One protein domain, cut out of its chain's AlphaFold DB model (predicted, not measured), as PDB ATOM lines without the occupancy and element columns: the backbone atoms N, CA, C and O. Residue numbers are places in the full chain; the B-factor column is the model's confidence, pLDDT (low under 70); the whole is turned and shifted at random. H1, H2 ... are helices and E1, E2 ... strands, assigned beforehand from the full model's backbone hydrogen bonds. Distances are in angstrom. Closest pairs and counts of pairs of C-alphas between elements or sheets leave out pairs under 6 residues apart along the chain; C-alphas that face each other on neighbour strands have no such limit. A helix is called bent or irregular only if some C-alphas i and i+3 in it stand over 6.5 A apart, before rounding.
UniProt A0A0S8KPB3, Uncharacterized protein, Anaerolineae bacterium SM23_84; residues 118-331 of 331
ATOM      1  N   ALA A 118     -46.216 -48.281 -27.505       95.69
ATOM      2  CA  ALA A 118     -44.861 -48.677 -27.855       95.69
ATOM      3  C   ALA A 118     -44.854 -49.579 -29.088       95.69
ATOM      4  O   ALA A 118     -45.687 -50.474 -29.227       95.69
ATOM      5  N   LYS A 119     -43.886 -49.350 -29.974       97.75
ATOM      6  CA  LYS A 119     -43.673 -50.159 -31.174       97.75
ATOM      7  C   LYS A 119     -42.189 -50.185 -31.501       97.75
ATOM      8  O   LYS A 119     -41.554 -49.137 -31.549       97.75
ATOM      9  N   MET A 120     -41.670 -51.373 -31.778       98.44
ATOM     10  CA  MET A 120     -40.382 -51.581 -32.436       98.44
ATOM     11  C   MET A 120     -40.649 -52.223 -33.794       98.44
ATOM     12  O   MET A 120     -41.550 -53.057 -33.912       98.44
ATOM     13  N   THR A 121     -39.890 -51.830 -34.811       98.56
ATOM     14  CA  THR A 121     -39.820 -52.584 -36.062       98.56
ATOM     15  C   THR A 121     -38.953 -53.835 -35.852       98.56
ATOM     16  O   THR A 121     -38.215 -53.915 -34.867       98.56
ATOM     17  N   PRO A 122     -38.972 -54.808 -36.779       98.38
ATOM     18  CA  PRO A 122     -38.066 -55.960 -36.732       98.38
ATOM     19  C   PRO A 122     -36.583 -55.631 -36.988       98.38
ATOM     20  O   PRO A 122     -35.758 -56.543 -37.029       98.38
ATOM     21  N   PHE A 123     -36.221 -54.360 -37.199       98.44
ATOM     22  CA  PHE A 123     -34.834 -53.960 -37.422       98.44
ATOM     23  C   PHE A 123     -34.024 -54.111 -36.127       98.44
ATOM     24  O   PHE A 123     -34.121 -53.300 -35.209       98.44
ATOM     25  N   ASP A 124     -33.196 -55.148 -36.073       97.81
ATOM     26  CA  ASP A 124     -32.187 -55.363 -35.035       97.81
ATOM     27  C   ASP A 124     -30.879 -54.625 -35.373       97.81
ATOM     28  O   ASP A 124     -30.282 -54.861 -36.423       97.81
ATOM     29  N   ILE A 125     -30.428 -53.741 -34.479       97.75
ATOM     30  CA  ILE A 125     -29.196 -52.953 -34.642       97.75
ATOM     31  C   ILE A 125     -27.964 -53.853 -34.779       97.75
ATOM     32  O   ILE A 125     -27.121 -53.582 -35.625       97.75
ATOM     33  N   SER A 126     -27.889 -54.928 -33.994       96.62
ATOM     34  CA  SER A 126     -26.742 -55.843 -33.959       96.62
ATOM     35  C   SER A 126     -26.658 -56.771 -35.174       96.62
ATOM     36  O   SER A 126     -25.673 -57.483 -35.339       96.62
ATOM     37  N   GLN A 127     -27.696 -56.796 -36.012       97.56
ATOM     38  CA  GLN A 127     -27.761 -57.638 -37.208       97.56
ATOM     39  C   GLN A 127     -27.815 -56.822 -38.498       97.56
ATOM     40  O   GLN A 127     -27.244 -57.227 -39.508       97.56
ATOM     41  N   HIS A 128     -28.516 -55.690 -38.479       98.19
ATOM     42  CA  HIS A 128     -28.806 -54.888 -39.666       98.19
ATOM     43  C   HIS A 128     -28.085 -53.531 -39.666       98.19
ATOM     44  O   HIS A 128     -27.989 -52.896 -40.719       98.19
ATOM     45  N   GLY A 129     -27.588 -53.062 -38.515       97.94
ATOM     46  CA  GLY A 129     -26.752 -51.866 -38.402       97.94
ATOM     47  C   GLY A 129     -25.281 -52.168 -38.698       97.94
ATOM     48  O   GLY A 129     -24.833 -53.297 -38.544       97.94
ATOM     49  N   PHE A 130     -24.516 -51.161 -39.130       98.38
ATOM     50  CA  PHE A 130     -23.071 -51.328 -39.304       98.38
ATOM     51  C   PHE A 130     -22.362 -51.385 -37.945       98.38
ATOM     52  O   PHE A 130     -22.675 -50.598 -37.050       98.38
ATOM     53  N   HIS A 131     -21.348 -52.246 -37.838       98.19
ATOM     54  CA  HIS A 131     -20.539 -52.445 -36.627       98.19
ATOM     55  C   HIS A 131     -19.343 -51.480 -36.526       98.19
ATOM     56  O   HIS A 131     -18.357 -51.749 -35.840       98.19
ATOM     57  N   PHE A 132     -19.389 -50.360 -37.251       97.94
ATOM     58  CA  PHE A 132     -18.373 -49.315 -37.212       97.94
ATOM     59  C   PHE A 132     -19.016 -47.934 -37.200       97.94
ATOM     60  O   PHE A 132     -20.036 -47.696 -37.851       97.94
ATOM     61  N   ASP A 133     -18.368 -47.009 -36.500       97.56
ATOM     62  CA  ASP A 133     -18.831 -45.634 -36.412       97.56
ATOM     63  C   ASP A 133     -18.602 -44.873 -37.723       97.56
ATOM     64  O   ASP A 133     -17.620 -45.056 -38.453       97.56
ATOM     65  N   ASN A 134     -19.502 -43.939 -37.991       96.38
ATOM     66  CA  ASN A 134     -19.430 -42.973 -39.072       96.38
ATOM     67  C   ASN A 134     -18.319 -41.928 -38.827       96.38
ATOM     68  O   ASN A 134     -18.569 -40.779 -38.464       96.38
ATOM     69  N   ILE A 135     -17.071 -42.331 -39.066       94.25
ATOM     70  CA  ILE A 135     -15.862 -41.507 -38.883       94.25
ATOM     71  C   ILE A 135     -15.379 -40.818 -40.172       94.25
ATOM     72  O   ILE A 135     -14.280 -40.260 -40.222       94.25
ATOM     73  N   PHE A 136     -16.163 -40.882 -41.250       93.44
ATOM     74  CA  PHE A 136     -15.750 -40.371 -42.555       93.44
ATOM     75  C   PHE A 136     -15.614 -38.844 -42.568       93.44
ATOM     76  O   PHE A 136     -16.366 -38.116 -41.923       93.44
ATOM     77  N   THR A 137     -14.657 -38.362 -43.359       89.44
ATOM     78  CA  THR A 137     -14.361 -36.937 -43.549       89.44
ATOM     79  C   THR A 137     -14.409 -36.635 -45.043       89.44
ATOM     80  O   THR A 137     -13.406 -36.755 -45.744       89.44
ATOM     81  N   VAL A 138     -15.590 -36.274 -45.545       84.25
ATOM     82  CA  VAL A 138     -15.827 -36.000 -46.970       84.25
ATOM     83  C   VAL A 138     -16.217 -34.540 -47.159       84.25
ATOM     84  O   VAL A 138     -17.036 -34.010 -46.410       84.25
ATOM     85  N   GLN A 139     -15.622 -33.878 -48.153       82.31
ATOM     86  CA  GLN A 139     -15.991 -32.507 -48.512       82.31
ATOM     87  C   GLN A 139     -17.389 -32.491 -49.118       82.31
ATOM     88  O   GLN A 139     -17.633 -33.212 -50.083       82.31
ATOM     89  N   ALA A 140     -18.277 -31.651 -48.589       77.56
ATOM     90  CA  ALA A 140     -19.683 -31.577 -48.987       77.56
ATOM     91  C   ALA A 140     -19.892 -31.260 -50.483       77.56
ATOM     92  O   ALA A 140     -20.946 -31.586 -51.026       77.56
ATOM     93  N   ASP A 141     -18.875 -30.730 -51.170       75.06
ATOM     94  CA  ASP A 141     -18.862 -30.518 -52.623       75.06
ATOM     95  C   ASP A 141     -19.122 -31.804 -53.434       75.06
ATOM     96  O   ASP A 141     -19.556 -31.730 -54.585       75.06
ATOM     97  N   PHE A 142     -18.951 -32.994 -52.839       74.50
ATOM     98  CA  PHE A 142     -19.356 -34.256 -53.475       74.50
ATOM     99  C   PHE A 142     -20.868 -34.331 -53.774       74.50
ATOM    100  O   PHE A 142     -21.283 -35.134 -54.608       74.50
ATOM    101  N   LEU A 143     -21.690 -33.483 -53.141       68.19
ATOM    102  CA  LEU A 143     -23.119 -33.328 -53.430       68.19
ATOM    103  C   LEU A 143     -23.398 -32.562 -54.738       68.19
ATOM    104  O   LEU A 143     -24.557 -32.375 -55.101       68.19
ATOM    105  N   GLY A 144     -22.366 -32.127 -55.470       61.44
ATOM    106  CA  GLY A 144     -22.509 -31.419 -56.748       61.44
ATOM    107  C   GLY A 144     -22.892 -29.942 -56.605       61.44
ATOM    108  O   GLY A 144     -23.187 -29.277 -57.595       61.44
ATOM    109  N   VAL A 145     -22.863 -29.424 -55.378       63.78
ATOM    110  CA  VAL A 145     -23.105 -28.025 -55.021       63.78
ATOM    111  C   VAL A 145     -21.891 -27.506 -54.258       63.78
ATOM    112  O   VAL A 145     -21.364 -28.210 -53.404       63.78
ATOM    113  N   SER A 146     -21.435 -26.288 -54.567       67.25
ATOM    114  CA  SER A 146     -20.337 -25.654 -53.826       67.25
ATOM    115  C   SER A 146     -20.844 -25.258 -52.444       67.25
ATOM    116  O   SER A 146     -21.457 -24.205 -52.263       67.25
ATOM    117  N   LEU A 147     -20.639 -26.146 -51.476       65.00
ATOM    118  CA  LEU A 147     -21.040 -25.963 -50.081       65.00
ATOM    119  C   LEU A 147     -19.854 -25.483 -49.232       65.00
ATOM    120  O   LEU A 147     -19.922 -25.419 -48.006       65.00
ATOM    121  N   GLY A 148     -18.756 -25.105 -49.888       62.88
ATOM    122  CA  GLY A 148     -17.548 -24.616 -49.245       62.88
ATOM    123  C   GLY A 148     -16.780 -25.728 -48.528       62.88
ATOM    124  O   GLY A 148     -16.895 -26.908 -48.831       62.88
ATOM    125  N   ARG A 149     -15.966 -25.355 -47.531       67.81
ATOM    126  CA  ARG A 149     -15.077 -26.287 -46.802       67.81
ATOM    127  C   ARG A 149     -15.802 -27.167 -45.771       67.81
ATOM    128  O   ARG A 149     -15.185 -27.579 -44.788       67.81
ATOM    129  N   TRP A 150     -17.104 -27.402 -45.918       75.69
ATOM    130  CA  TRP A 150     -17.837 -28.229 -44.964       75.69
ATOM    131  C   TRP A 150     -17.463 -29.696 -45.129       75.69
ATOM    132  O   TRP A 150     -17.386 -30.228 -46.235       75.69
ATOM    133  N   VAL A 151     -17.230 -30.339 -43.992       79.25
ATOM    134  CA  VAL A 151     -16.927 -31.762 -43.902       79.25
ATOM    135  C   VAL A 151     -18.153 -32.476 -43.353       79.25
ATOM    136  O   VAL A 151     -18.827 -31.965 -42.452       79.25
ATOM    137  N   MET A 152     -18.437 -33.651 -43.901       84.75
ATOM    138  CA  MET A 152     -19.496 -34.536 -43.438       84.75
ATOM    139  C   MET A 152     -19.069 -36.002 -43.482       84.75
ATOM    140  O   MET A 152     -18.153 -36.374 -44.219       84.75
ATOM    141  N   GLY A 153     -19.766 -36.817 -42.693       91.56
ATOM    142  CA  GLY A 153     -19.711 -38.270 -42.793       91.56
ATOM    143  C   GLY A 153     -20.769 -38.832 -43.749       91.56
ATOM    144  O   GLY A 153     -21.406 -38.099 -44.509       91.56
ATOM    145  N   PHE A 154     -20.994 -40.141 -43.661       95.94
ATOM    146  CA  PHE A 154     -21.981 -40.892 -44.435       95.94
ATOM    147  C   PHE A 154     -23.199 -41.336 -43.609       95.94
ATOM    148  O   PHE A 154     -23.792 -42.365 -43.916       95.94
ATOM    149  N   CYS A 155     -23.614 -40.596 -42.576       96.69
ATOM    150  CA  CYS A 155     -24.725 -41.002 -41.703       96.69
ATOM    151  C   CYS A 155     -26.023 -41.350 -42.460       96.69
ATOM    152  O   CYS A 155     -26.606 -42.411 -42.236       96.69
ATOM    153  N   GLY A 156     -26.445 -40.518 -43.414       96.44
ATOM    154  CA  GLY A 156     -27.607 -40.797 -44.264       96.44
ATOM    155  C   GLY A 156     -27.381 -41.994 -45.191       96.44
ATOM    156  O   GLY A 156     -28.263 -42.837 -45.338       96.44
ATOM    157  N   GLY A 157     -26.182 -42.108 -45.767       97.31
ATOM    158  CA  GLY A 157     -25.795 -43.232 -46.620       97.31
ATOM    159  C   GLY A 157     -25.775 -44.568 -45.881       97.31
ATOM    160  O   GLY A 157     -26.290 -45.558 -46.392       97.31
ATOM    161  N   MET A 158     -25.256 -44.581 -44.654       98.50
ATOM    162  CA  MET A 158     -25.249 -45.736 -43.757       98.50
ATOM    163  C   MET A 158     -26.662 -46.124 -43.328       98.50
ATOM    164  O   MET A 158     -26.989 -47.305 -43.372       98.50
ATOM    165  N   CYS A 159     -27.525 -45.161 -42.984       98.56
ATOM    166  CA  CYS A 159     -28.932 -45.450 -42.691       98.56
ATOM    167  C   CYS A 159     -29.637 -46.080 -43.903       98.56
ATOM    168  O   CYS A 159     -30.286 -47.112 -43.770       98.56
ATOM    169  N   ALA A 160     -29.475 -45.499 -45.094       98.44
ATOM    170  CA  ALA A 160     -30.090 -46.003 -46.320       98.44
ATOM    171  C   ALA A 160     -29.556 -47.387 -46.734       98.44
ATOM    172  O   ALA A 160     -30.317 -48.241 -47.185       98.44
ATOM    173  N   ALA A 161     -28.255 -47.626 -46.567       98.19
ATOM    174  CA  ALA A 161     -27.620 -48.917 -46.820       98.19
ATOM    175  C   ALA A 161     -28.108 -50.008 -45.855       98.19
ATOM    176  O   ALA A 161     -28.323 -51.143 -46.284       98.19
ATOM    177  N   ALA A 162     -28.288 -49.662 -44.577       98.25
ATOM    178  CA  ALA A 162     -28.790 -50.566 -43.551       98.25
ATOM    179  C   ALA A 162     -30.265 -50.933 -43.792       98.25
ATOM    180  O   ALA A 162     -30.608 -52.112 -43.809       98.25
ATOM    181  N   VAL A 163     -31.126 -49.946 -44.079       97.75
ATOM    182  CA  VAL A 163     -32.539 -50.198 -44.430       97.75
ATOM    183  C   VAL A 163     -32.659 -51.037 -45.697       97.75
ATOM    184  O   VAL A 163     -33.431 -51.986 -45.714       97.75
ATOM    185  N   ASN A 164     -31.867 -50.755 -46.737       97.81
ATOM    186  CA  ASN A 164     -31.897 -51.546 -47.970       97.81
ATOM    187  C   ASN A 164     -31.581 -53.030 -47.731       97.81
ATOM    188  O   ASN A 164     -32.210 -53.893 -48.337       97.81
ATOM    189  N   ARG A 165     -30.596 -53.324 -46.874       97.44
ATOM    190  CA  ARG A 165     -30.242 -54.701 -46.504       97.44
ATOM    191  C   ARG A 165     -31.361 -55.352 -45.698       97.44
ATOM    192  O   ARG A 165     -31.804 -56.433 -46.071       97.44
ATOM    193  N   PHE A 166     -31.885 -54.656 -44.688       97.50
ATOM    194  CA  PHE A 166     -33.032 -55.111 -43.897       97.50
ATOM    195  C   PHE A 166     -34.249 -55.455 -44.772       97.50
ATOM    196  O   PHE A 166     -34.780 -56.558 -44.674       97.50
ATOM    197  N   ASP A 167     -34.630 -54.571 -45.697       96.44
ATOM    198  CA  ASP A 167     -35.753 -54.784 -46.622       96.44
ATOM    199  C   ASP A 167     -35.541 -56.000 -47.547       96.44
ATOM    200  O   ASP A 167     -36.500 -56.577 -48.063       96.44
ATOM    201  N   ARG A 168     -34.283 -56.398 -47.768       96.69
ATOM    202  CA  ARG A 168     -33.884 -57.571 -48.562       96.69
ATOM    203  C   ARG A 168     -33.661 -58.827 -47.712       96.69
ATOM    204  O   ARG A 168     -33.329 -59.868 -48.273       96.69
ATOM    205  N   GLY A 169     -33.851 -58.749 -46.392       96.81
ATOM    206  CA  GLY A 169     -33.573 -59.841 -45.455       96.81
ATOM    207  C   GLY A 169     -32.082 -60.158 -45.309       96.81
ATOM    208  O   GLY A 169     -31.722 -61.291 -45.000       96.81
ATOM    209  N   GLU A 170     -31.210 -59.185 -45.577       97.25
ATOM    210  CA  GLU A 170     -29.759 -59.323 -45.481       97.25
ATOM    211  C   GLU A 170     -29.217 -58.736 -44.177       97.25
ATOM    212  O   GLU A 170     -29.713 -57.726 -43.673       97.25
ATOM    213  N   LEU A 171     -28.140 -59.341 -43.677       96.94
ATOM    214  CA  LEU A 171     -27.374 -58.813 -42.553       96.94
ATOM    215  C   LEU A 171     -26.445 -57.681 -43.007       96.94
ATOM    216  O   LEU A 171     -26.032 -57.607 -44.172       96.94
ATOM    217  N   ALA A 172     -26.080 -56.815 -42.068       96.38
ATOM    218  CA  ALA A 172     -24.981 -55.887 -42.261       96.38
ATOM    219  C   ALA A 172     -23.658 -56.648 -42.482       96.38
ATOM    220  O   ALA A 172     -23.499 -57.781 -42.015       96.38
ATOM    221  N   PRO A 173     -22.691 -56.054 -43.204       95.31
ATOM    222  CA  PRO A 173     -21.349 -56.613 -43.278       95.31
ATOM    223  C   PRO A 173     -20.760 -56.777 -41.868       95.31
ATOM    224  O   PRO A 173     -20.889 -55.854 -41.065       95.31
ATOM    225  N   PRO A 174     -20.069 -57.894 -41.575       95.38
ATOM    226  CA  PRO A 174     -19.496 -58.156 -40.251       95.38
ATOM    227  C   PRO A 174     -18.274 -57.273 -39.943       95.38
ATOM    228  O   PRO A 174     -17.638 -57.436 -38.903       95.38
ATOM    229  N   ASP A 175     -17.892 -56.386 -40.866       96.00
ATOM    230  CA  ASP A 175     -16.773 -55.469 -40.714       96.00
ATOM    231  C   ASP A 175     -16.994 -54.542 -39.512       96.00
ATOM    232  O   ASP A 175     -17.978 -53.811 -39.447       96.00
ATOM    233  N   VAL A 176     -16.032 -54.530 -38.588       96.62
ATOM    234  CA  VAL A 176     -16.015 -53.647 -37.401       96.62
ATOM    235  C   VAL A 176     -15.153 -52.397 -37.607       96.62
ATOM    236  O   VAL A 176     -14.856 -51.646 -36.683       96.62
ATOM    237  N   SER A 177     -14.662 -52.188 -38.828       96.94
ATOM    238  CA  SER A 177     -13.838 -51.041 -39.204       96.94
ATOM    239  C   SER A 177     -14.436 -50.355 -40.416       96.94
ATOM    240  O   SER A 177     -14.876 -51.015 -41.357       96.94
ATOM    241  N   ALA A 178     -14.415 -49.023 -40.406       96.44
ATOM    242  CA  ALA A 178     -14.937 -48.249 -41.517       96.44
ATOM    243  C   ALA A 178     -14.187 -48.594 -42.824       96.44
ATOM    244  O   ALA A 178     -12.952 -48.675 -42.824       96.44
ATOM    245  N   PRO A 179     -14.899 -48.783 -43.948       96.69
ATOM    246  CA  PRO A 179     -14.298 -49.125 -45.229       96.69
ATOM    247  C   PRO A 179     -13.317 -48.050 -45.703       96.69
ATOM    248  O   PRO A 179     -13.615 -46.853 -45.685       96.69
ATOM    249  N   ALA A 180     -12.163 -48.483 -46.213       95.19
ATOM    250  CA  ALA A 180     -11.189 -47.581 -46.817       95.19
ATOM    251  C   ALA A 180     -11.758 -46.891 -48.070       95.19
ATOM    252  O   ALA A 180     -12.572 -47.464 -48.810       95.19
ATOM    253  N   GLN A 181     -11.294 -45.667 -48.340       93.50
ATOM    254  CA  GLN A 181     -11.688 -44.909 -49.526       93.50
ATOM    255  C   GLN A 181     -11.429 -45.712 -50.811       93.50
ATOM    256  O   GLN A 181     -10.377 -46.323 -50.983       93.50
ATOM    257  N   GLY A 182     -12.404 -45.707 -51.722       91.31
ATOM    258  CA  GLY A 182     -12.332 -46.409 -53.010       91.31
ATOM    259  C   GLY A 182     -12.800 -47.869 -52.989       91.31
ATOM    260  O   GLY A 182     -13.014 -48.442 -54.059       91.31
ATOM    261  N   THR A 183     -13.025 -48.461 -51.812       96.19
ATOM    262  CA  THR A 183     -13.660 -49.785 -51.700       96.19
ATOM    263  C   THR A 183     -15.121 -49.746 -52.168       96.19
ATOM    264  O   THR A 183     -15.738 -48.681 -52.265       96.19
ATOM    265  N   ALA A 184     -15.695 -50.915 -52.465       96.62
ATOM    266  CA  ALA A 184     -17.085 -51.019 -52.905       96.62
ATOM    267  C   ALA A 184     -18.069 -50.472 -51.857       96.62
ATOM    268  O   ALA A 184     -18.923 -49.662 -52.208       96.62
ATOM    269  N   LEU A 185     -17.887 -50.834 -50.581       96.19
ATOM    270  CA  LEU A 185     -18.744 -50.354 -49.499       96.19
ATOM    271  C   LEU A 185     -18.614 -48.836 -49.302       96.19
ATOM    272  O   LEU A 185     -19.628 -48.159 -49.194       96.19
ATOM    273  N   TYR A 186     -17.400 -48.272 -49.344       96.56
ATOM    274  CA  TYR A 186     -17.220 -46.816 -49.267       96.56
ATOM    275  C   TYR A 186     -17.993 -46.078 -50.372       96.56
ATOM    276  O   TYR A 186     -18.661 -45.079 -50.103       96.56
ATOM    277  N   ARG A 187     -17.919 -46.573 -51.618       95.44
ATOM    278  CA  ARG A 187     -18.650 -45.986 -52.752       95.44
ATOM    279  C   ARG A 187     -20.160 -46.106 -52.573       95.44
ATOM    280  O   ARG A 187     -20.849 -45.111 -52.757       95.44
ATOM    281  N   GLU A 188     -20.656 -47.268 -52.142       96.00
ATOM    282  CA  GLU A 188     -22.083 -47.473 -51.866       96.00
ATOM    283  C   GLU A 188     -22.601 -46.475 -50.818       96.00
ATOM    284  O   GLU A 188     -23.619 -45.816 -51.033       96.00
ATOM    285  N   LEU A 189     -21.888 -46.334 -49.694       97.00
ATOM    286  CA  LEU A 189     -22.261 -45.401 -48.631       97.00
ATOM    287  C   LEU A 189     -22.299 -43.957 -49.145       97.00
ATOM    288  O   LEU A 189     -23.258 -43.235 -48.873       97.00
ATOM    289  N   GLY A 190     -21.300 -43.547 -49.933       94.75
ATOM    290  CA  GLY A 190     -21.256 -42.220 -50.547       94.75
ATOM    291  C   GLY A 190     -22.380 -41.976 -51.560       94.75
ATOM    292  O   GLY A 190     -23.034 -40.934 -51.514       94.75
ATOM    293  N   GLU A 191     -22.664 -42.938 -52.439       93.38
ATOM    294  CA  GLU A 191     -23.750 -42.857 -53.426       93.38
ATOM    295  C   GLU A 191     -25.119 -42.743 -52.749       93.38
ATOM    296  O   GLU A 191     -25.951 -41.914 -53.125       93.38
ATOM    297  N   ARG A 192     -25.362 -43.538 -51.703       95.50
ATOM    298  CA  ARG A 192     -26.603 -43.444 -50.930       95.50
ATOM    299  C   ARG A 192     -26.670 -42.154 -50.125       95.50
ATOM    300  O   ARG A 192     -27.739 -41.554 -50.055       95.50
ATOM    301  N   GLN A 193     -25.548 -41.676 -49.581       94.62
ATOM    302  CA  GLN A 193     -25.492 -40.372 -48.926       94.62
ATOM    303  C   GLN A 193     -25.909 -39.266 -49.900       94.62
ATOM    304  O   GLN A 193     -26.760 -38.447 -49.553       94.62
ATOM    305  N   PHE A 194     -25.384 -39.287 -51.126       91.50
ATOM    306  CA  PHE A 194     -25.798 -38.376 -52.190       91.50
ATOM    307  C   PHE A 194     -27.305 -38.482 -52.462       91.50
ATOM    308  O   PHE A 194     -27.999 -37.468 -52.437       91.50
ATOM    309  N   LYS A 195     -27.845 -39.700 -52.629       91.81
ATOM    310  CA  LYS A 195     -29.289 -39.912 -52.843       91.81
ATOM    311  C   LYS A 195     -30.137 -39.336 -51.706       91.81
ATOM    312  O   LYS A 195     -31.111 -38.650 -51.994       91.81
ATOM    313  N   THR A 196     -29.753 -39.536 -50.436       91.56
ATOM    314  CA  THR A 196     -30.504 -38.952 -49.304       91.56
ATOM    315  C   THR A 196     -30.593 -37.432 -49.392       91.56
ATOM    316  O   THR A 196     -31.582 -36.866 -48.937       91.56
ATOM    317  N   PHE A 197     -29.600 -36.774 -49.993       88.75
ATOM    318  CA  PHE A 197     -29.561 -35.323 -50.126       88.75
ATOM    319  C   PHE A 197     -30.202 -34.786 -51.406       88.75
ATOM    320  O   PHE A 197     -30.772 -33.701 -51.369       88.75
ATOM    321  N   MET A 198     -30.102 -35.510 -52.520       84.12
ATOM    322  CA  MET A 198     -30.342 -34.937 -53.849       84.12
ATOM    323  C   MET A 198     -31.558 -35.508 -54.582       84.12
ATOM    324  O   MET A 198     -31.972 -34.913 -55.575       84.12
ATOM    325  N   PHE A 199     -32.114 -36.656 -54.169       79.62
ATOM    326  CA  PHE A 199     -33.150 -37.326 -54.961       79.62
ATOM    327  C   PHE A 199     -34.232 -38.035 -54.130       79.62
ATOM    328  O   PHE A 199     -33.892 -38.834 -53.260       79.62
ATOM    329  N   PRO A 200     -35.529 -37.876 -54.467       76.38
ATOM    330  CA  PRO A 200     -36.079 -37.041 -55.546       76.38
ATOM    331  C   PRO A 200     -36.164 -35.543 -55.214       76.38
ATOM    332  O   PRO A 200     -36.438 -34.749 -56.109       76.38
ATOM    333  N   ASN A 201     -35.930 -35.153 -53.960       83.25
ATOM    334  CA  ASN A 201     -35.994 -33.765 -53.506       83.25
ATOM    335  C   ASN A 201     -34.613 -33.259 -53.075       83.25
ATOM    336  O   ASN A 201     -33.756 -34.044 -52.669       83.25
ATOM    337  N   LEU A 202     -34.412 -31.943 -53.089       86.88
ATOM    338  CA  LEU A 202     -33.204 -31.325 -52.548       86.88
ATOM    339  C   LEU A 202     -33.326 -31.177 -51.022       86.88
ATOM    340  O   LEU A 202     -33.902 -30.214 -50.523       86.88
ATOM    341  N   LEU A 203     -32.779 -32.130 -50.264       89.56
ATOM    342  CA  LEU A 203     -32.838 -32.152 -48.795       89.56
ATOM    343  C   LEU A 203     -32.191 -30.917 -48.159       89.56
ATOM    344  O   LEU A 203     -32.592 -30.507 -47.073       89.56
ATOM    345  N   LEU A 204     -31.178 -30.336 -48.812       87.75
ATOM    346  CA  LEU A 204     -30.496 -29.140 -48.309       87.75
ATOM    347  C   LEU A 204     -31.468 -27.980 -48.101       87.75
ATOM    348  O   LEU A 204     -31.364 -27.309 -47.080       87.75
ATOM    349  N   ASP A 205     -32.432 -27.791 -49.001       88.38
ATOM    350  CA  ASP A 205     -33.424 -26.721 -48.882       88.38
ATOM    351  C   ASP A 205     -34.293 -26.916 -47.638       88.38
ATOM    352  O   ASP A 205     -34.515 -25.974 -46.876       88.38
ATOM    353  N   GLU A 206     -34.721 -28.154 -47.377       91.31
ATOM    354  CA  GLU A 206     -35.487 -28.477 -46.174       91.31
ATOM    355  C   GLU A 206     -34.631 -28.298 -44.912       91.31
ATOM    356  O   GLU A 206     -35.081 -27.689 -43.945       91.31
ATOM    357  N   ILE A 207     -33.363 -28.720 -44.922       92.44
ATOM    358  CA  ILE A 207     -32.443 -28.479 -43.801       92.44
ATOM    359  C   ILE A 207     -32.277 -26.979 -43.533       92.44
ATOM    360  O   ILE A 207     -32.365 -26.562 -42.376       92.44
ATOM    361  N   PHE A 208     -32.064 -26.165 -44.573       91.69
ATOM    362  CA  PHE A 208     -31.918 -24.716 -44.438       91.69
ATOM    363  C   PHE A 208     -33.187 -24.060 -43.895       91.69
ATOM    364  O   PHE A 208     -33.099 -23.215 -42.998       91.69
ATOM    365  N   ASP A 209     -34.357 -24.465 -44.384       91.69
ATOM    366  CA  ASP A 209     -35.647 -23.989 -43.889       91.69
ATOM    367  C   ASP A 209     -35.840 -24.358 -42.406       91.69
ATOM    368  O   ASP A 209     -36.133 -23.496 -41.575       91.69
ATOM    369  N   TRP A 210     -35.563 -25.606 -42.026       93.56
ATOM    370  CA  TRP A 210     -35.680 -26.067 -40.642       93.56
ATOM    371  C   TRP A 210     -34.688 -25.409 -39.684       93.56
ATOM    372  O   TRP A 210     -35.086 -24.990 -38.595       93.56
ATOM    373  N   GLN A 211     -33.411 -25.277 -40.053       92.94
ATOM    374  CA  GLN A 211     -32.435 -24.624 -39.178       92.94
ATOM    375  C   GLN A 211     -32.696 -23.114 -39.055       92.94
ATOM    376  O   GLN A 211     -32.336 -22.512 -38.041       92.94
ATOM    377  N   SER A 212     -33.362 -22.506 -40.043       91.56
ATOM    378  CA  SER A 212     -33.763 -21.091 -40.037       91.56
ATOM    379  C   SER A 212     -35.109 -20.828 -39.362       91.56
ATOM    380  O   SER A 212     -35.436 -19.666 -39.086       91.56
ATOM    381  N   ALA A 213     -35.908 -21.869 -39.118       89.94
ATOM    382  CA  ALA A 213     -37.147 -21.748 -38.369       89.94
ATOM    383  C   ALA A 213     -36.829 -21.311 -36.931       89.94
ATOM    384  O   ALA A 213     -35.859 -21.799 -36.353       89.94
ATOM    385  N   PRO A 214     -37.604 -20.394 -36.334       87.06
ATOM    386  CA  PRO A 214     -37.396 -20.005 -34.946       87.06
ATOM    387  C   PRO A 214     -37.747 -21.158 -33.999       87.06
ATOM    388  O   PRO A 214     -38.608 -21.984 -34.302       87.06
ATOM    389  N   ASP A 215     -37.146 -21.190 -32.813       83.00
ATOM    390  CA  ASP A 215     -37.613 -22.110 -31.768       83.00
ATOM    391  C   ASP A 215     -38.940 -21.620 -31.176       83.00
ATOM    392  O   ASP A 215     -39.879 -22.392 -31.007       83.00
ATOM    393  N   VAL A 216     -39.088 -20.313 -30.951       78.50
ATOM    394  CA  VAL A 216     -40.331 -19.727 -30.429       78.50
ATOM    395  C   VAL A 216     -41.099 -19.018 -31.553       78.50
ATOM    396  O   VAL A 216     -40.534 -18.141 -32.210       78.50
ATOM    397  N   PRO A 217     -42.385 -19.342 -31.784       74.06
ATOM    398  CA  PRO A 217     -43.220 -18.625 -32.735       74.06
ATOM    399  C   PRO A 217     -43.309 -17.147 -32.373       74.06
ATOM    400  O   PRO A 217     -43.485 -16.785 -31.210       74.06
ATOM    401  N   SER A 218     -43.266 -16.298 -33.387       74.38
ATOM    402  CA  SER A 218     -43.538 -14.870 -33.263       74.38
ATOM    403  C   SER A 218     -44.726 -14.488 -34.136       74.38
ATOM    404  O   SER A 218     -45.182 -15.265 -34.979       74.38
ATOM    405  N   PHE A 219     -45.206 -13.257 -33.975       70.94
ATOM    406  CA  PHE A 219     -46.230 -12.703 -34.858       70.94
ATOM    407  C   PHE A 219     -45.817 -12.768 -36.343       70.94
ATOM    408  O   PHE A 219     -46.651 -13.058 -37.197       70.94
ATOM    409  N   LEU A 220     -44.524 -12.566 -36.635       69.38
ATOM    410  CA  LEU A 220     -43.958 -12.559 -37.990       69.38
ATOM    411  C   LEU A 220     -43.621 -13.960 -38.526       69.38
ATOM    412  O   LEU A 220     -43.601 -14.159 -39.737       69.38
ATOM    413  N   ARG A 221     -43.350 -14.936 -37.650       70.44
ATOM    414  CA  ARG A 221     -43.054 -16.330 -38.020       70.44
ATOM    415  C   ARG A 221     -43.767 -17.289 -37.078       70.44
ATOM    416  O   ARG A 221     -43.300 -17.548 -35.972       70.44
ATOM    417  N   LYS A 222     -44.905 -17.808 -37.540       69.25
ATOM    418  CA  LYS A 222     -45.792 -18.675 -36.750       69.25
ATOM    419  C   LYS A 222     -45.316 -20.128 -36.668       69.25
ATOM    420  O   LYS A 222     -45.704 -20.837 -35.741       69.25
ATOM    421  N   GLU A 223     -44.488 -20.573 -37.610       81.81
ATOM    422  CA  GLU A 223     -43.964 -21.937 -37.629       81.81
ATOM    423  C   GLU A 223     -42.619 -22.027 -36.920       81.81
ATOM    424  O   GLU A 223     -41.617 -21.517 -37.412       81.81
ATOM    425  N   SER A 224     -42.603 -22.698 -35.773       88.62
ATOM    426  CA  SER A 224     -41.373 -23.043 -35.072       88.62
ATOM    427  C   SER A 224     -40.923 -24.473 -35.336       88.62
ATOM    428  O   SER A 224     -41.727 -25.332 -35.713       88.62
ATOM    429  N   THR A 225     -39.651 -24.753 -35.052       89.31
ATOM    430  CA  THR A 225     -39.057 -26.101 -35.099       89.31
ATOM    431  C   THR A 225     -39.896 -27.133 -34.349       89.31
ATOM    432  O   THR A 225     -40.172 -28.212 -34.879       89.31
ATOM    433  N   GLY A 226     -40.401 -26.809 -33.155       90.00
ATOM    434  CA  GLY A 226     -41.236 -27.756 -32.428       90.00
ATOM    435  C   GLY A 226     -42.653 -27.895 -32.977       90.00
ATOM    436  O   GLY A 226     -43.228 -28.978 -32.869       90.00
ATOM    437  N   LEU A 227     -43.252 -26.858 -33.578       88.62
ATOM    438  CA  LEU A 227     -44.534 -27.028 -34.277       88.62
ATOM    439  C   LEU A 227     -44.367 -27.958 -35.481       88.62
ATOM    440  O   LEU A 227     -45.161 -28.877 -35.669       88.62
ATOM    441  N   ARG A 228     -43.297 -27.759 -36.247       92.94
ATOM    442  CA  ARG A 228     -42.969 -28.600 -37.396       92.94
ATOM    443  C   ARG A 228     -42.678 -30.042 -36.976       92.94
ATOM    444  O   ARG A 228     -43.205 -30.962 -37.591       92.94
ATOM    445  N   THR A 229     -41.950 -30.244 -35.876       95.00
ATOM    446  CA  THR A 229     -41.673 -31.579 -35.306       95.00
ATOM    447  C   THR A 229     -42.963 -32.327 -34.962       95.00
ATOM    448  O   THR A 229     -43.112 -33.495 -35.312       95.00
ATOM    449  N   ARG A 230     -43.955 -31.649 -34.366       91.81
ATOM    450  CA  ARG A 230     -45.279 -32.252 -34.120       91.81
ATOM    451  C   ARG A 230     -45.965 -32.698 -35.401       91.81
ATOM    452  O   ARG A 230     -46.567 -33.760 -35.415       91.81
ATOM    453  N   GLY A 231     -45.856 -31.919 -36.476       93.00
ATOM    454  CA  GLY A 231     -46.405 -32.296 -37.781       93.00
ATOM    455  C   GLY A 231     -45.707 -33.507 -38.418       93.00
ATOM    456  O   GLY A 231     -46.287 -34.175 -39.273       93.00
ATOM    457  N   GLN A 232     -44.474 -33.810 -38.007       96.94
ATOM    458  CA  GLN A 232     -43.704 -34.963 -38.482       96.94
ATOM    459  C   GLN A 232     -43.976 -36.226 -37.659       96.94
ATOM    460  O   GLN A 232     -43.883 -37.329 -38.197       96.94
ATOM    461  N   TRP A 233     -44.365 -36.082 -36.389       96.94
ATOM    462  CA  TRP A 233     -44.620 -37.215 -35.503       96.94
ATOM    463  C   TRP A 233     -45.665 -38.209 -36.051       96.94
ATOM    464  O   TRP A 233     -45.313 -39.381 -36.187       96.94
ATOM    465  N   PRO A 234     -46.882 -37.806 -36.474       96.94
ATOM    466  CA  PRO A 234     -47.857 -38.746 -37.035       96.94
ATOM    467  C   PRO A 234     -47.343 -39.498 -38.269       96.94
ATOM    468  O   PRO A 234     -47.635 -40.681 -38.437       96.94
ATOM    469  N   LYS A 235     -46.534 -38.838 -39.114       97.88
ATOM    470  CA  LYS A 235     -45.925 -39.461 -40.300       97.88
ATOM    471  C   LYS A 235     -44.938 -40.552 -39.897       97.88
ATOM    472  O   LYS A 235     -44.990 -41.653 -40.438       97.88
ATOM    473  N   LEU A 236     -44.058 -40.252 -38.940       98.62
ATOM    474  CA  LEU A 236     -43.103 -41.219 -38.408       98.62
ATOM    475  C   LEU A 236     -43.823 -42.390 -37.735       98.62
ATOM    476  O   LEU A 236     -43.546 -43.542 -38.063       98.62
ATOM    477  N   LYS A 237     -44.775 -42.097 -36.840       98.31
ATOM    478  CA  LYS A 237     -45.557 -43.105 -36.122       98.31
ATOM    479  C   LYS A 237     -46.223 -44.076 -37.094       98.31
ATOM    480  O   LYS A 237     -46.040 -45.279 -36.961       98.31
ATOM    481  N   HIS A 238     -46.903 -43.557 -38.119       98.00
ATOM    482  CA  HIS A 238     -47.549 -44.383 -39.138       98.00
ATOM    483  C   HIS A 238     -46.566 -45.333 -39.833       98.00
ATOM    484  O   HIS A 238     -46.893 -46.492 -40.070       98.00
ATOM    485  N   ARG A 239     -45.348 -44.881 -40.149       98.31
ATOM    486  CA  ARG A 239     -44.338 -45.738 -40.785       98.31
ATOM    487  C   ARG A 239     -43.837 -46.835 -39.844       98.31
ATOM    488  O   ARG A 239     -43.795 -47.993 -40.251       98.31
ATOM    489  N   LEU A 240     -43.531 -46.492 -38.594       98.62
ATOM    490  CA  LEU A 240     -43.079 -47.457 -37.586       98.62
ATOM    491  C   LEU A 240     -44.169 -48.482 -37.233       98.62
ATOM    492  O   LEU A 240     -43.870 -49.662 -37.077       98.62
ATOM    493  N   ASP A 241     -45.436 -48.061 -37.184       98.31
ATOM    494  CA  ASP A 241     -46.585 -48.956 -36.986       98.31
ATOM    495  C   ASP A 241     -46.717 -49.997 -38.112       98.31
ATOM    496  O   ASP A 241     -47.219 -51.092 -37.874       98.31
ATOM    497  N   ASN A 242     -46.220 -49.680 -39.313       97.81
ATOM    498  CA  ASN A 242     -46.190 -50.564 -40.481       97.81
ATOM    499  C   ASN A 242     -44.836 -51.277 -40.665       97.81
ATOM    500  O   ASN A 242     -44.505 -51.670 -41.782       97.81
ATOM    501  N   ASP A 243     -44.040 -51.404 -39.598       97.69
ATOM    502  CA  ASP A 243     -42.739 -52.087 -39.600       97.69
ATOM    503  C   ASP A 243     -41.723 -51.497 -40.594       97.69
ATOM    504  O   ASP A 243     -40.849 -52.201 -41.094       97.69
ATOM    505  N   LYS A 244     -41.808 -50.185 -40.863       97.62
ATOM    506  CA  LYS A 244     -40.883 -49.473 -41.758       97.62
ATOM    507  C   LYS A 244     -39.902 -48.599 -40.973       97.62
ATOM    508  O   LYS A 244     -40.264 -47.467 -40.614       97.62
ATOM    509  N   PRO A 245     -38.652 -49.055 -40.750       98.38
ATOM    510  CA  PRO A 245     -37.574 -48.183 -40.305       98.38
ATOM    511  C   PRO A 245     -37.493 -46.932 -41.181       98.38
ATOM    512  O   PRO A 245     -37.694 -46.985 -42.395       98.38
ATOM    513  N   THR A 246     -37.271 -45.773 -40.567       98.56
ATOM    514  CA  THR A 246     -37.429 -44.490 -41.260       98.56
ATOM    515  C   THR A 246     -36.274 -43.552 -40.962       98.56
ATOM    516  O   THR A 246     -36.002 -43.245 -39.804       98.56
ATOM    517  N   ILE A 247     -35.602 -43.074 -42.011       98.62
ATOM    518  CA  ILE A 247     -34.506 -42.112 -41.877       98.62
ATOM    519  C   ILE A 247     -35.079 -40.774 -41.407       98.62
ATOM    520  O   ILE A 247     -35.981 -40.211 -42.031       98.62
ATOM    521  N   LEU A 248     -34.539 -40.262 -40.308       98.56
ATOM    522  CA  LEU A 248     -34.832 -38.948 -39.760       98.56
ATOM    523  C   LEU A 248     -33.659 -38.010 -39.995       98.56
ATOM    524  O   LEU A 248     -32.504 -38.420 -39.914       98.56
ATOM    525  N   VAL A 249     -33.966 -36.733 -40.189       97.88
ATOM    526  CA  VAL A 249     -32.995 -35.648 -40.074       97.88
ATOM    527  C   VAL A 249     -33.197 -34.956 -38.731       97.88
ATOM    528  O   VAL A 249     -34.294 -34.499 -38.409       97.88
ATOM    529  N   LEU A 250     -32.131 -34.882 -37.940       97.19
ATOM    530  CA  LEU A 250     -32.077 -34.219 -36.644       97.19
ATOM    531  C   LEU A 250     -31.560 -32.796 -36.814       97.19
ATOM    532  O   LEU A 250     -30.433 -32.580 -37.267       97.19
ATOM    533  N   VAL A 251     -32.369 -31.830 -36.392       95.56
ATOM    534  CA  VAL A 251     -32.032 -30.408 -36.464       95.56
ATOM    535  C   VAL A 251     -31.303 -30.019 -35.184       95.56
ATOM    536  O   VAL A 251     -31.890 -30.010 -34.099       95.56
ATOM    537  N   ARG A 252     -30.010 -29.715 -35.303       93.38
ATOM    538  CA  ARG A 252     -29.129 -29.397 -34.164       93.38
ATOM    539  C   ARG A 252     -28.597 -27.974 -34.187       93.38
ATOM    540  O   ARG A 252     -28.265 -27.443 -33.131       93.38
ATOM    541  N   VAL A 253     -28.512 -27.361 -35.363       92.19
ATOM    542  CA  VAL A 253     -28.004 -25.993 -35.514       92.19
ATOM    543  C   VAL A 253     -29.121 -24.988 -35.753       92.19
ATOM    544  O   VAL A 253     -30.228 -25.339 -36.164       92.19
ATOM    545  N   GLU A 254     -28.822 -23.726 -35.462       91.25
ATOM    546  CA  GLU A 254     -29.714 -22.587 -35.649       91.25
ATOM    547  C   GLU A 254     -29.085 -21.560 -36.586       91.25
ATOM    548  O   GLU A 254     -27.915 -21.207 -36.443       91.25
ATOM    549  N   GLY A 255     -29.895 -21.061 -37.520       86.69
ATOM    550  CA  GLY A 255     -29.556 -19.957 -38.406       86.69
ATOM    551  C   GLY A 255     -29.292 -20.391 -39.845       86.69
ATOM    552  O   GLY A 255     -28.703 -21.432 -40.111       86.69
ATOM    553  N   TYR A 256     -29.692 -19.542 -40.791       83.31
ATOM    554  CA  TYR A 256     -29.576 -19.807 -42.229       83.31
ATOM    555  C   TYR A 256     -28.135 -20.089 -42.680       83.31
ATOM    556  O   TYR A 256     -27.898 -21.000 -43.461       83.31
ATOM    557  N   PHE A 257     -27.163 -19.366 -42.120       83.94
ATOM    558  CA  PHE A 257     -25.740 -19.517 -42.445       83.94
ATOM    559  C   PHE A 257     -25.006 -20.547 -41.574       83.94
ATOM    560  O   PHE A 257     -23.787 -20.689 -41.688       83.94
ATOM    561  N   ALA A 258     -25.706 -21.238 -40.668       87.06
ATOM    562  CA  ALA A 258     -25.090 -22.303 -39.892       87.06
ATOM    563  C   ALA A 258     -24.702 -23.466 -40.806       87.06
ATOM    564  O   ALA A 258     -25.395 -23.752 -41.780       87.06
ATOM    565  N   ASN A 259     -23.607 -24.151 -40.469       87.25
ATOM    566  CA  ASN A 259     -23.152 -25.301 -41.241       87.25
ATOM    567  C   ASN A 259     -24.216 -26.426 -41.197       87.25
ATOM    568  O   ASN A 259     -24.374 -27.046 -40.137       87.25
ATOM    569  N   PRO A 260     -24.898 -26.732 -42.318       87.06
ATOM    570  CA  PRO A 260     -25.948 -27.741 -42.371       87.06
ATOM    571  C   PRO A 260     -25.411 -29.157 -42.142       87.06
ATOM    572  O   PRO A 260     -26.178 -30.017 -41.716       87.06
ATOM    573  N   THR A 261     -24.106 -29.406 -42.334       86.50
ATOM    574  CA  THR A 261     -23.487 -30.720 -42.067       86.50
ATOM    575  C   THR A 261     -23.383 -31.051 -40.579       86.50
ATOM    576  O   THR A 261     -23.042 -32.174 -40.222       86.50
ATOM    577  N   ARG A 262     -23.685 -30.087 -39.698       90.12
ATOM    578  CA  ARG A 262     -23.817 -30.308 -38.249       90.12
ATOM    579  C   ARG A 262     -25.209 -30.798 -37.842       90.12
ATOM    580  O   ARG A 262     -25.403 -31.153 -36.679       90.12
ATOM    581  N   ASN A 263     -26.173 -30.792 -38.761       93.62
ATOM    582  CA  ASN A 263     -27.379 -31.601 -38.614       93.62
ATOM    583  C   ASN A 263     -27.025 -33.064 -38.890       93.62
ATOM    584  O   ASN A 263     -26.014 -33.361 -39.523       93.62
ATOM    585  N   HIS A 264     -27.835 -33.985 -38.387       95.69
ATOM    586  CA  HIS A 264     -27.488 -35.407 -38.390       95.69
ATOM    587  C   HIS A 264     -28.606 -36.247 -38.986       95.69
ATOM    588  O   HIS A 264     -29.762 -35.839 -38.933       95.69
ATOM    589  N   GLN A 265     -28.280 -37.413 -39.536       97.62
ATOM    590  CA  GLN A 265     -29.278 -38.380 -39.987       97.62
ATOM    591  C   GLN A 265     -29.171 -39.656 -39.162       97.62
ATOM    592  O   GLN A 265     -28.075 -40.179 -38.970       97.62
ATOM    593  N   VAL A 266     -30.312 -40.148 -38.692       98.44
ATOM    594  CA  VAL A 266     -30.431 -41.392 -37.918       98.44
ATOM    595  C   VAL A 266     -31.573 -42.229 -38.472       98.44
ATOM    596  O   VAL A 266     -32.447 -41.705 -39.164       98.44
ATOM    597  N   LEU A 267     -31.607 -43.514 -38.149       98.75
ATOM    598  CA  LEU A 267     -32.692 -44.399 -38.547       98.75
ATOM    599  C   LEU A 267     -33.604 -44.669 -37.355       98.75
ATOM    600  O   LEU A 267     -33.206 -45.345 -36.412       98.75
ATOM    601  N   ALA A 268     -34.837 -44.172 -37.395       98.81
ATOM    602  CA  ALA A 268     -35.843 -44.527 -36.406       98.81
ATOM    603  C   ALA A 268     -36.325 -45.961 -36.618       98.81
ATOM    604  O   ALA A 268     -36.721 -46.332 -37.725       98.81
ATOM    605  N   ILE A 269     -36.309 -46.736 -35.537       98.75
ATOM    606  CA  ILE A 269     -36.659 -48.163 -35.508       98.75
ATOM    607  C   ILE A 269     -37.741 -48.478 -34.472       98.75
ATOM    608  O   ILE A 269     -38.204 -49.608 -34.377       98.75
ATOM    609  N   GLY A 270     -38.174 -47.488 -33.698       98.69
ATOM    610  CA  GLY A 270     -39.266 -47.663 -32.759       98.69
ATOM    611  C   GLY A 270     -39.603 -46.402 -31.991       98.69
ATOM    612  O   GLY A 270     -38.957 -45.361 -32.148       98.69
ATOM    613  N   TYR A 271     -40.647 -46.496 -31.181       98.69
ATOM    614  CA  TYR A 271     -41.051 -45.435 -30.281       98.69
ATOM    615  C   TYR A 271     -41.676 -45.966 -28.990       98.69
ATOM    616  O   TYR A 271     -42.236 -47.061 -28.941       98.69
ATOM    617  N   ASN A 272     -41.652 -45.109 -27.972       97.50
ATOM    618  CA  ASN A 272     -42.553 -45.119 -26.829       97.50
ATOM    619  C   ASN A 272     -43.197 -43.724 -26.735       97.50
ATOM    620  O   ASN A 272     -42.486 -42.718 -26.713       97.50
ATOM    621  N   TYR A 273     -44.523 -43.659 -26.751       94.81
ATOM    622  CA  TYR A 273     -45.292 -42.423 -26.769       94.81
ATOM    623  C   TYR A 273     -46.418 -42.489 -25.751       94.81
ATOM    624  O   TYR A 273     -47.263 -43.377 -25.826       94.81
ATOM    625  N   HIS A 274     -46.469 -41.528 -24.838       88.81
ATOM    626  CA  HIS A 274     -47.563 -41.412 -23.887       88.81
ATOM    627  C   HIS A 274     -48.629 -40.451 -24.442       88.81
ATOM    628  O   HIS A 274     -48.356 -39.255 -24.527       88.81
ATOM    629  N   PRO A 275     -49.849 -40.904 -24.793       84.62
ATOM    630  CA  PRO A 275     -50.839 -40.032 -25.440       84.62
ATOM    631  C   PRO A 275     -51.284 -38.856 -24.564       84.62
ATOM    632  O   PRO A 275     -51.479 -37.747 -25.057       84.62
ATOM    633  N   THR A 276     -51.380 -39.093 -23.254       79.00
ATOM    634  CA  THR A 276     -51.746 -38.087 -22.255       79.00
ATOM    635  C   THR A 276     -50.638 -37.039 -22.058       79.00
ATOM    636  O   THR A 276     -50.841 -35.857 -22.324       79.00
ATOM    637  N   THR A 277     -49.433 -37.422 -21.632       78.75
ATOM    638  CA  THR A 277     -48.371 -36.423 -21.367       78.75
ATOM    639  C   THR A 277     -47.705 -35.900 -22.644       78.75
ATOM    640  O   THR A 277     -47.026 -34.870 -22.626       78.75
ATOM    641  N   GLN A 278     -47.912 -36.599 -23.763       87.31
ATOM    642  CA  GLN A 278     -47.220 -36.436 -25.039       87.31
ATOM    643  C   GLN A 278     -45.694 -36.551 -24.933       87.31
ATOM    644  O   GLN A 278     -44.960 -35.981 -25.750       87.31
ATOM    645  N   ASP A 279     -45.207 -37.287 -23.933       90.19
ATOM    646  CA  ASP A 279     -43.812 -37.701 -23.886       90.19
ATOM    647  C   ASP A 279     -43.535 -38.673 -25.023       90.19
ATOM    648  O   ASP A 279     -44.242 -39.661 -25.215       90.19
ATOM    649  N   LEU A 280     -42.489 -38.373 -25.782       95.81
ATOM    650  CA  LEU A 280     -42.072 -39.135 -26.940       95.81
ATOM    651  C   LEU A 280     -40.612 -39.540 -26.782       95.81
ATOM    652  O   LEU A 280     -39.715 -38.698 -26.687       95.81
ATOM    653  N   ARG A 281     -40.377 -40.850 -26.823       98.06
ATOM    654  CA  ARG A 281     -39.061 -41.457 -26.992       98.06
ATOM    655  C   ARG A 281     -39.019 -42.183 -28.328       98.06
ATOM    656  O   ARG A 281     -39.891 -42.998 -28.597       98.06
ATOM    657  N   ILE A 282     -38.017 -41.904 -29.151       98.75
ATOM    658  CA  ILE A 282     -37.798 -42.569 -30.440       98.75
ATOM    659  C   ILE A 282     -36.527 -43.399 -30.316       98.75
ATOM    660  O   ILE A 282     -35.459 -42.846 -30.053       98.75
ATOM    661  N   GLN A 283     -36.646 -44.708 -30.510       98.75
ATOM    662  CA  GLN A 283     -35.516 -45.626 -30.608       98.75
ATOM    663  C   GLN A 283     -34.882 -45.486 -31.989       98.75
ATOM    664  O   GLN A 283     -35.583 -45.558 -33.004       98.75
ATOM    665  N   VAL A 284     -33.567 -45.274 -32.033       98.75
ATOM    666  CA  VAL A 284     -32.839 -45.055 -33.284       98.75
ATOM    667  C   VAL A 284     -31.572 -45.905 -33.368       98.75
ATOM    668  O   VAL A 284     -30.856 -46.079 -32.381       98.75
ATOM    669  N   TYR A 285     -31.283 -46.381 -34.577       98.50
ATOM    670  CA  TYR A 285     -29.928 -46.706 -35.005       98.50
ATOM    671  C   TYR A 285     -29.234 -45.393 -35.388       98.50
ATOM    672  O   TYR A 285     -29.661 -44.702 -36.319       98.50
ATOM    673  N   ASP A 286     -28.192 -45.029 -34.640       98.06
ATOM    674  CA  ASP A 286     -27.346 -43.874 -34.931       98.06
ATOM    675  C   ASP A 286     -26.007 -44.362 -35.511       98.06
ATOM    676  O   ASP A 286     -25.242 -45.002 -34.790       98.06
ATOM    677  N   PRO A 287     -25.679 -44.045 -36.776       97.69
ATOM    678  CA  PRO A 287     -24.414 -44.451 -37.390       97.69
ATOM    679  C   PRO A 287     -23.151 -43.943 -36.680       97.69
ATOM    680  O   PRO A 287     -22.066 -44.412 -36.993       97.69
ATOM    681  N   ASN A 288     -23.250 -42.966 -35.774       96.56
ATOM    682  CA  ASN A 288     -22.117 -42.506 -34.965       96.56
ATOM    683  C   ASN A 288     -21.904 -43.350 -33.690       96.56
ATOM    684  O   ASN A 288     -21.006 -43.035 -32.910       96.56
ATOM    685  N   HIS A 289     -22.761 -44.346 -33.446       96.50
ATOM    686  CA  HIS A 289     -22.764 -45.183 -32.252       96.50
ATOM    687  C   HIS A 289     -23.086 -46.639 -32.627       96.50
ATOM    688  O   HIS A 289     -24.188 -47.132 -32.366       96.50
ATOM    689  N   ALA A 290     -22.130 -47.324 -33.254       96.19
ATOM    690  CA  ALA A 290     -22.281 -48.710 -33.688       96.19
ATOM    691  C   ALA A 290     -22.744 -49.638 -32.550       96.19
ATOM    692  O   ALA A 290     -22.401 -49.437 -31.384       96.19
ATOM    693  N   ASP A 291     -23.558 -50.638 -32.898       96.00
ATOM    694  CA  ASP A 291     -24.051 -51.702 -32.004       96.00
ATOM    695  C   ASP A 291     -24.796 -51.254 -30.738       96.00
ATOM    696  O   ASP A 291     -25.091 -52.061 -29.856       96.00
ATOM    697  N   THR A 292     -25.156 -49.974 -30.639       96.44
ATOM    698  CA  THR A 292     -25.816 -49.430 -29.452       96.44
ATOM    699  C   THR A 292     -27.137 -48.771 -29.803       96.44
ATOM    700  O   THR A 292     -27.252 -47.964 -30.726       96.44
ATOM    701  N   LEU A 293     -28.166 -49.103 -29.026       97.69
ATOM    702  CA  LEU A 293     -29.463 -48.459 -29.141       97.69
ATOM    703  C   LEU A 293     -29.388 -47.029 -28.605       97.69
ATOM    704  O   LEU A 293     -29.153 -46.809 -27.416       97.69
ATOM    705  N   GLN A 294     -29.672 -46.063 -29.472       98.12
ATOM    706  CA  GLN A 294     -29.804 -44.665 -29.087       98.12
ATOM    707  C   GLN A 294     -31.285 -44.287 -28.953       98.12
ATOM    708  O   GLN A 294     -32.172 -44.907 -29.541       98.12
ATOM    709  N   THR A 295     -31.576 -43.274 -28.139       98.25
ATOM    710  CA  THR A 295     -32.934 -42.784 -27.896       98.25
ATOM    711  C   THR A 295     -32.974 -41.268 -28.007       98.25
ATOM    712  O   THR A 295     -32.212 -40.559 -27.355       98.25
ATOM    713  N   LEU A 296     -33.919 -40.761 -28.792       98.31
ATOM    714  CA  LEU A 296     -34.287 -39.349 -28.802       98.31
ATOM    715  C   LEU A 296     -35.462 -39.161 -27.849       98.31
ATOM    716  O   LEU A 296     -36.463 -39.850 -27.994       98.31
ATOM    717  N   SER A 297     -35.364 -38.244 -26.894       96.38
ATOM    718  CA  SER A 297     -36.430 -37.944 -25.929       96.38
ATOM    719  C   SER A 297     -36.910 -36.511 -26.094       96.38
ATOM    720  O   SER A 297     -36.084 -35.605 -26.172       96.38
ATOM    721  N   MET A 298     -38.224 -36.288 -26.109       95.12
ATOM    722  CA  MET A 298     -38.858 -34.966 -26.152       95.12
ATOM    723  C   MET A 298     -40.276 -35.016 -25.574       95.12
ATOM    724  O   MET A 298     -40.844 -36.092 -25.438       95.12
ATOM    725  N   ASN A 299     -40.869 -33.856 -25.295       90.50
ATOM    726  CA  ASN A 299     -42.281 -33.751 -24.925       90.50
ATOM    727  C   ASN A 299     -43.017 -32.839 -25.919       90.50
ATOM    728  O   ASN A 299     -42.674 -31.663 -26.087       90.50
ATOM    729  N   LEU A 300     -44.030 -33.391 -26.591       89.31
ATOM    730  CA  LEU A 300     -44.811 -32.691 -27.613       89.31
ATOM    731  C   LEU A 300     -45.918 -31.797 -27.024       89.31
ATOM    732  O   LEU A 300     -46.431 -30.935 -27.739       89.31
ATOM    733  N   ALA A 301     -46.234 -31.885 -25.732       80.38
ATOM    734  CA  ALA A 301     -47.180 -30.990 -25.063       80.38
ATOM    735  C   ALA A 301     -46.542 -29.652 -24.638       80.38
ATOM    736  O   ALA A 301     -47.240 -28.639 -24.502       80.38
ATOM    737  N   LEU A 302     -45.216 -29.610 -24.448       77.81
ATOM    738  CA  LEU A 302     -44.494 -28.396 -24.048       77.81
ATOM    739  C   LEU A 302     -44.628 -27.266 -25.080       77.81
ATOM    740  O   LEU A 302     -44.881 -27.525 -26.249       77.81
ATOM    741  N   PRO A 303     -44.455 -25.982 -24.715       70.69
ATOM    742  CA  PRO A 303     -44.503 -24.896 -25.691       70.69
ATOM    743  C   PRO A 303     -43.568 -25.164 -26.871       70.69
ATOM    744  O   PRO A 303     -42.529 -25.800 -26.727       70.69
ATOM    745  N   THR A 304     -43.944 -24.697 -28.058       68.56
ATOM    746  CA  THR A 304     -43.305 -25.147 -29.302       68.56
ATOM    747  C   THR A 304     -41.786 -24.903 -29.374       68.56
ATOM    748  O   THR A 304     -41.118 -25.689 -30.027       68.56
ATOM    749  N   GLY A 305     -41.226 -23.929 -28.646       68.25
ATOM    750  CA  GLY A 305     -39.770 -23.716 -28.539       68.25
ATOM    751  C   GLY A 305     -39.057 -24.452 -27.413       68.25
ATOM    752  O   GLY A 305     -37.879 -24.221 -27.165       68.25
ATOM    753  N   HIS A 306     -39.765 -25.321 -26.699       77.38
ATOM    754  CA  HIS A 306     -39.282 -25.956 -25.482       77.38
ATOM    755  C   HIS A 306     -39.624 -27.442 -25.447       77.38
ATOM    756  O   HIS A 306     -39.934 -27.962 -24.384       77.38
ATOM    757  N   LEU A 307     -39.508 -28.152 -26.577       84.94
ATOM    758  CA  LEU A 307     -39.697 -29.612 -26.638       84.94
ATOM    759  C   LEU A 307     -38.810 -30.401 -25.650       84.94
ATOM    760  O   LEU A 307     -39.007 -31.603 -25.480       84.94
ATOM    761  N   ARG A 308     -37.806 -29.750 -25.034       89.31
ATOM    762  CA  ARG A 308     -36.771 -30.356 -24.175       89.31
ATOM    763  C   ARG A 308     -36.065 -31.526 -24.866       89.31
ATOM    764  O   ARG A 308     -35.638 -32.475 -24.208       89.31
ATOM    765  N   ALA A 309     -35.948 -31.440 -26.188       92.69
ATOM    766  CA  ALA A 309     -35.522 -32.553 -26.999       92.69
ATOM    767  C   ALA A 309     -34.011 -32.816 -26.848       92.69
ATOM    768  O   ALA A 309     -33.198 -31.884 -26.878       92.69
ATOM    769  N   ARG A 310     -33.638 -34.084 -26.660       94.94
ATOM    770  CA  ARG A 310     -32.260 -34.539 -26.404       94.94
ATOM    771  C   ARG A 310     -32.041 -35.970 -26.884       94.94
ATOM    772  O   ARG A 310     -32.995 -36.742 -26.925       94.94
ATOM    773  N   ASP A 311     -30.811 -36.313 -27.240       94.00
ATOM    774  CA  ASP A 311     -30.412 -37.706 -27.477       94.00
ATOM    775  C   ASP A 311     -29.904 -38.380 -26.189       94.00
ATOM    776  O   ASP A 311     -29.852 -37.751 -25.126       94.00
ATOM    777  N   SER A 312     -29.525 -39.657 -26.282       92.38
ATOM    778  CA  SER A 312     -28.991 -40.453 -25.169       92.38
ATOM    779  C   SER A 312     -27.744 -39.859 -24.511       92.38
ATOM    780  O   SER A 312     -27.509 -40.114 -23.333       92.38
ATOM    781  N   SER A 313     -26.948 -39.063 -25.234       89.62
ATOM    782  CA  SER A 313     -25.774 -38.381 -24.669       89.62
ATOM    783  C   SER A 313     -26.146 -37.118 -23.881       89.62
ATOM    784  O   SER A 313     -25.297 -36.495 -23.246       89.62
ATOM    785  N   GLY A 314     -27.419 -36.710 -23.928       89.75
ATOM    786  CA  GLY A 314     -27.906 -35.446 -23.388       89.75
ATOM    787  C   GLY A 314     -27.704 -34.262 -24.334       89.75
ATOM    788  O   GLY A 314     -28.087 -33.137 -23.991       89.75
ATOM    789  N   ALA A 315     -27.147 -34.476 -25.531       89.25
ATOM    790  CA  ALA A 315     -26.977 -33.408 -26.498       89.25
ATOM    791  C   ALA A 315     -28.344 -32.928 -27.001       89.25
ATOM    792  O   ALA A 315     -29.224 -33.705 -27.383       89.25
ATOM    793  N   LYS A 316     -28.521 -31.606 -26.974       91.19
ATOM    794  CA  LYS A 316     -29.778 -30.956 -27.343       91.19
ATOM    795  C   LYS A 316     -30.062 -31.129 -28.834       91.19
ATOM    796  O   LYS A 316     -29.156 -31.099 -29.671       91.19
ATOM    797  N   LEU A 317     -31.347 -31.228 -29.152       92.38
ATOM    798  CA  LEU A 317     -31.880 -31.102 -30.502       92.38
ATOM    799  C   LEU A 317     -33.037 -30.104 -30.518       92.38
ATOM    800  O   LEU A 317     -33.738 -29.917 -29.525       92.38
ATOM    801  N   ARG A 318     -33.212 -29.435 -31.655       93.06
ATOM    802  CA  ARG A 318     -34.276 -28.445 -31.870       93.06
ATOM    803  C   ARG A 318     -35.554 -29.104 -32.379       93.06
ATOM    804  O   ARG A 318     -36.655 -28.649 -32.087       93.06
ATOM    805  N   GLY A 319     -35.403 -30.197 -33.121       94.50
ATOM    806  CA  GLY A 319     -36.501 -30.946 -33.709       94.50
ATOM    807  C   GLY A 319     -36.007 -32.032 -34.655       94.50
ATOM    808  O   GLY A 319     -34.802 -32.270 -34.772       94.50
ATOM    809  N   PHE A 320     -36.946 -32.669 -35.344       96.94
ATOM    810  CA  PHE A 320     -36.646 -33.635 -36.395       96.94
ATOM    811  C   PHE A 320     -37.690 -33.589 -37.508       96.94
ATOM    812  O   PHE A 320     -38.823 -33.148 -37.298       96.94
ATOM    813  N   PHE A 321     -37.323 -34.137 -38.664       97.69
ATOM    814  CA  PHE A 321     -38.263 -34.468 -39.728       97.69
ATOM    815  C   PHE A 321     -37.923 -35.791 -40.403       97.69
ATOM    816  O   PHE A 321     -36.791 -36.268 -40.325       97.69
ATOM    817  N   VAL A 322     -38.925 -36.404 -41.033       98.06
ATOM    818  CA  VAL A 322     -38.731 -37.605 -41.854       98.06
ATOM    819  C   VAL A 322     -38.001 -37.200 -43.127       98.06
ATOM    820  O   VAL A 322     -38.466 -36.304 -43.824       98.06
ATOM    821  N   ASN A 323     -36.891 -37.867 -43.449       97.44
ATOM    822  CA  ASN A 323     -36.171 -37.593 -44.685       97.44
ATOM    823  C   ASN A 323     -37.065 -37.961 -45.894       97.44
ATOM    824  O   ASN A 323     -37.367 -39.146 -46.077       97.44
ATOM    825  N   PRO A 324     -37.461 -36.995 -46.748       94.88
ATOM    826  CA  PRO A 324     -38.350 -37.245 -47.887       94.88
ATOM    827  C   PRO A 324     -37.730 -38.156 -48.956       94.88
ATOM    828  O   PRO A 324     -38.445 -38.755 -49.756       94.88
ATOM    829  N   ASN A 325     -36.405 -38.281 -48.962       93.69
ATOM    830  CA  ASN A 325     -35.637 -39.091 -49.898       93.69
ATOM    831  C   ASN A 325     -35.303 -40.485 -49.352       93.69
ATOM    832  O   ASN A 325     -34.713 -41.294 -50.069       93.69
ATOM    833  N   GLY A 326     -35.656 -40.788 -48.095       91.81
ATOM    834  CA  GLY A 326     -35.215 -42.004 -47.409       91.81
ATOM    835  C   GLY A 326     -35.571 -43.295 -48.154       91.81
ATOM    836  O   GLY A 326     -34.712 -44.155 -48.338       91.81
ATOM    837  N   ASP A 327     -36.800 -43.394 -48.668       90.81
ATOM    838  CA  ASP A 327     -37.265 -44.568 -49.424       90.81
ATOM    839  C   ASP A 327     -36.537 -44.726 -50.767       90.81
ATOM    840  O   ASP A 327     -36.301 -45.845 -51.217       90.81
ATOM    841  N   ALA A 328     -36.180 -43.617 -51.422       88.69
ATOM    842  CA  ALA A 328     -35.471 -43.646 -52.699       88.69
ATOM    843  C   ALA A 328     -33.981 -43.963 -52.515       88.69
ATOM    844  O   ALA A 328     -33.406 -44.707 -53.303       88.69
ATOM    845  N   ALA A 329     -33.357 -43.442 -51.457       87.19
ATOM    846  CA  ALA A 329     -31.966 -43.739 -51.118       87.19
ATOM    847  C   ALA A 329     -31.763 -45.197 -50.666       87.19
ATOM    848  O   ALA A 329     -30.676 -45.759 -50.839       87.19
ATOM    849  N   SER A 330     -32.814 -45.809 -50.115       87.50
ATOM    850  CA  SER A 330     -32.834 -47.207 -49.676       87.50
ATOM    851  C   SER A 330     -33.139 -48.192 -50.811       87.50
ATOM    852  O   SER A 330     -33.223 -49.387 -50.555       87.50
ATOM    853  N   LYS A 331     -33.270 -47.730 -52.061       85.56
ATOM    854  CA  LYS A 331     -33.410 -48.560 -53.269       85.56
ATOM    855  C   LYS A 331     -32.183 -48.418 -54.170       85.56
ATOM    856  O   LYS A 331     -31.714 -49.475 -54.630       85.56
TER     857      LYS A 331
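AT A GLANCE: This is residues 118 to 331 of the 331 residues of an uncharacterized protein of Anaerolineae bacterium SM23_84 (UniProt A0A0S8KPB3). Look for a strongly twisted, branched sheet of six strands, E1 to E6, partly covered by helices H3, H5 and H6; H4 packs on H3 and is not on the sheet. The meander E2 E3 E4 E5, each strand the antiparallel neighbour of the one before, makes most of this sheet, and E3 bends sharply within it. The printed part has 214 residues, in the order E1 H1 H2 H3 H4 H5 H6 E2 E3 E4 E5 E6 H7; the class is mixed, helices and strands, with 104 residues, under half, in named elements. The whole is compact, with a radius of gyration of the C-alphas of 16.6 A and spans of 52 by 41 by 30 A.

IN THESE COORDINATES: Find C-alpha 118 at (-44.861, -48.677, -27.855), where E1, residues 118 to 120, begins. The other strands are E2, residues 246 to 251, 15.8 A; E3, 264 to 273, 22.4 A; E4, 279 to 285, 19.9 A; E5, 293 to 299, 20.0 A; and E6, 319 to 322. The longer helices are H3, residues 155 to 167, 18.3 A; H4, 184 to 198, 20.9 A; H5, 203 to 212, 14.1 A; and H6, 225 to 241, 24.1 A. Three have four residues each: H1, 125 to 128; H2, 140 to 143; and H7, 326 to 329, ending at C-alpha 329 (-31.966, -43.739, -51.118).

HOW THE PARTS SIT: Start at E3, which bends by 78 degrees at residue 269. E1 and E2 lie on one side of it, with N 119 and O 271 at 3.0 A and N 248 and O 266 at 2.8 A; E4 lies on the other side, with N 272 and O 281 at 2.8 A. Beyond these, N 282 and O 296 are 2.8 A apart for E4 and E5, and N 249 and O 321 are 2.9 A apart for E2 and E6. H6 runs across the strands at a height over the sheet of 7.0 A; it is only just irregular, with C-alphas 231 and 234 6.7 A apart. H3 runs along E3 at a height of 8.9 A. H3 touches H4 about perpendicular, at 75 degrees, closest at C-alphas 157 and 193, 3.7 A. H5 is on the sheet at a height of 9.7 A; H1 and H7 only graze it. H2 touches H4, closest at C-alphas 143 and 194, 5.8 A. Every O i to N i+4 pair is within hydrogen-bond range in H3, H4 and H5, and 11 of 13 in H6.

THE WHOLE: The C-alphas of Pro 174 and Phe 219, the two farthest apart, are 53.0 A from each other. The printed part has no cut. The link from E5 to E6 is long, 19 residues. Look for pLDDT under 70 at residues 143 to 149, 220, 222 and 304 to 305.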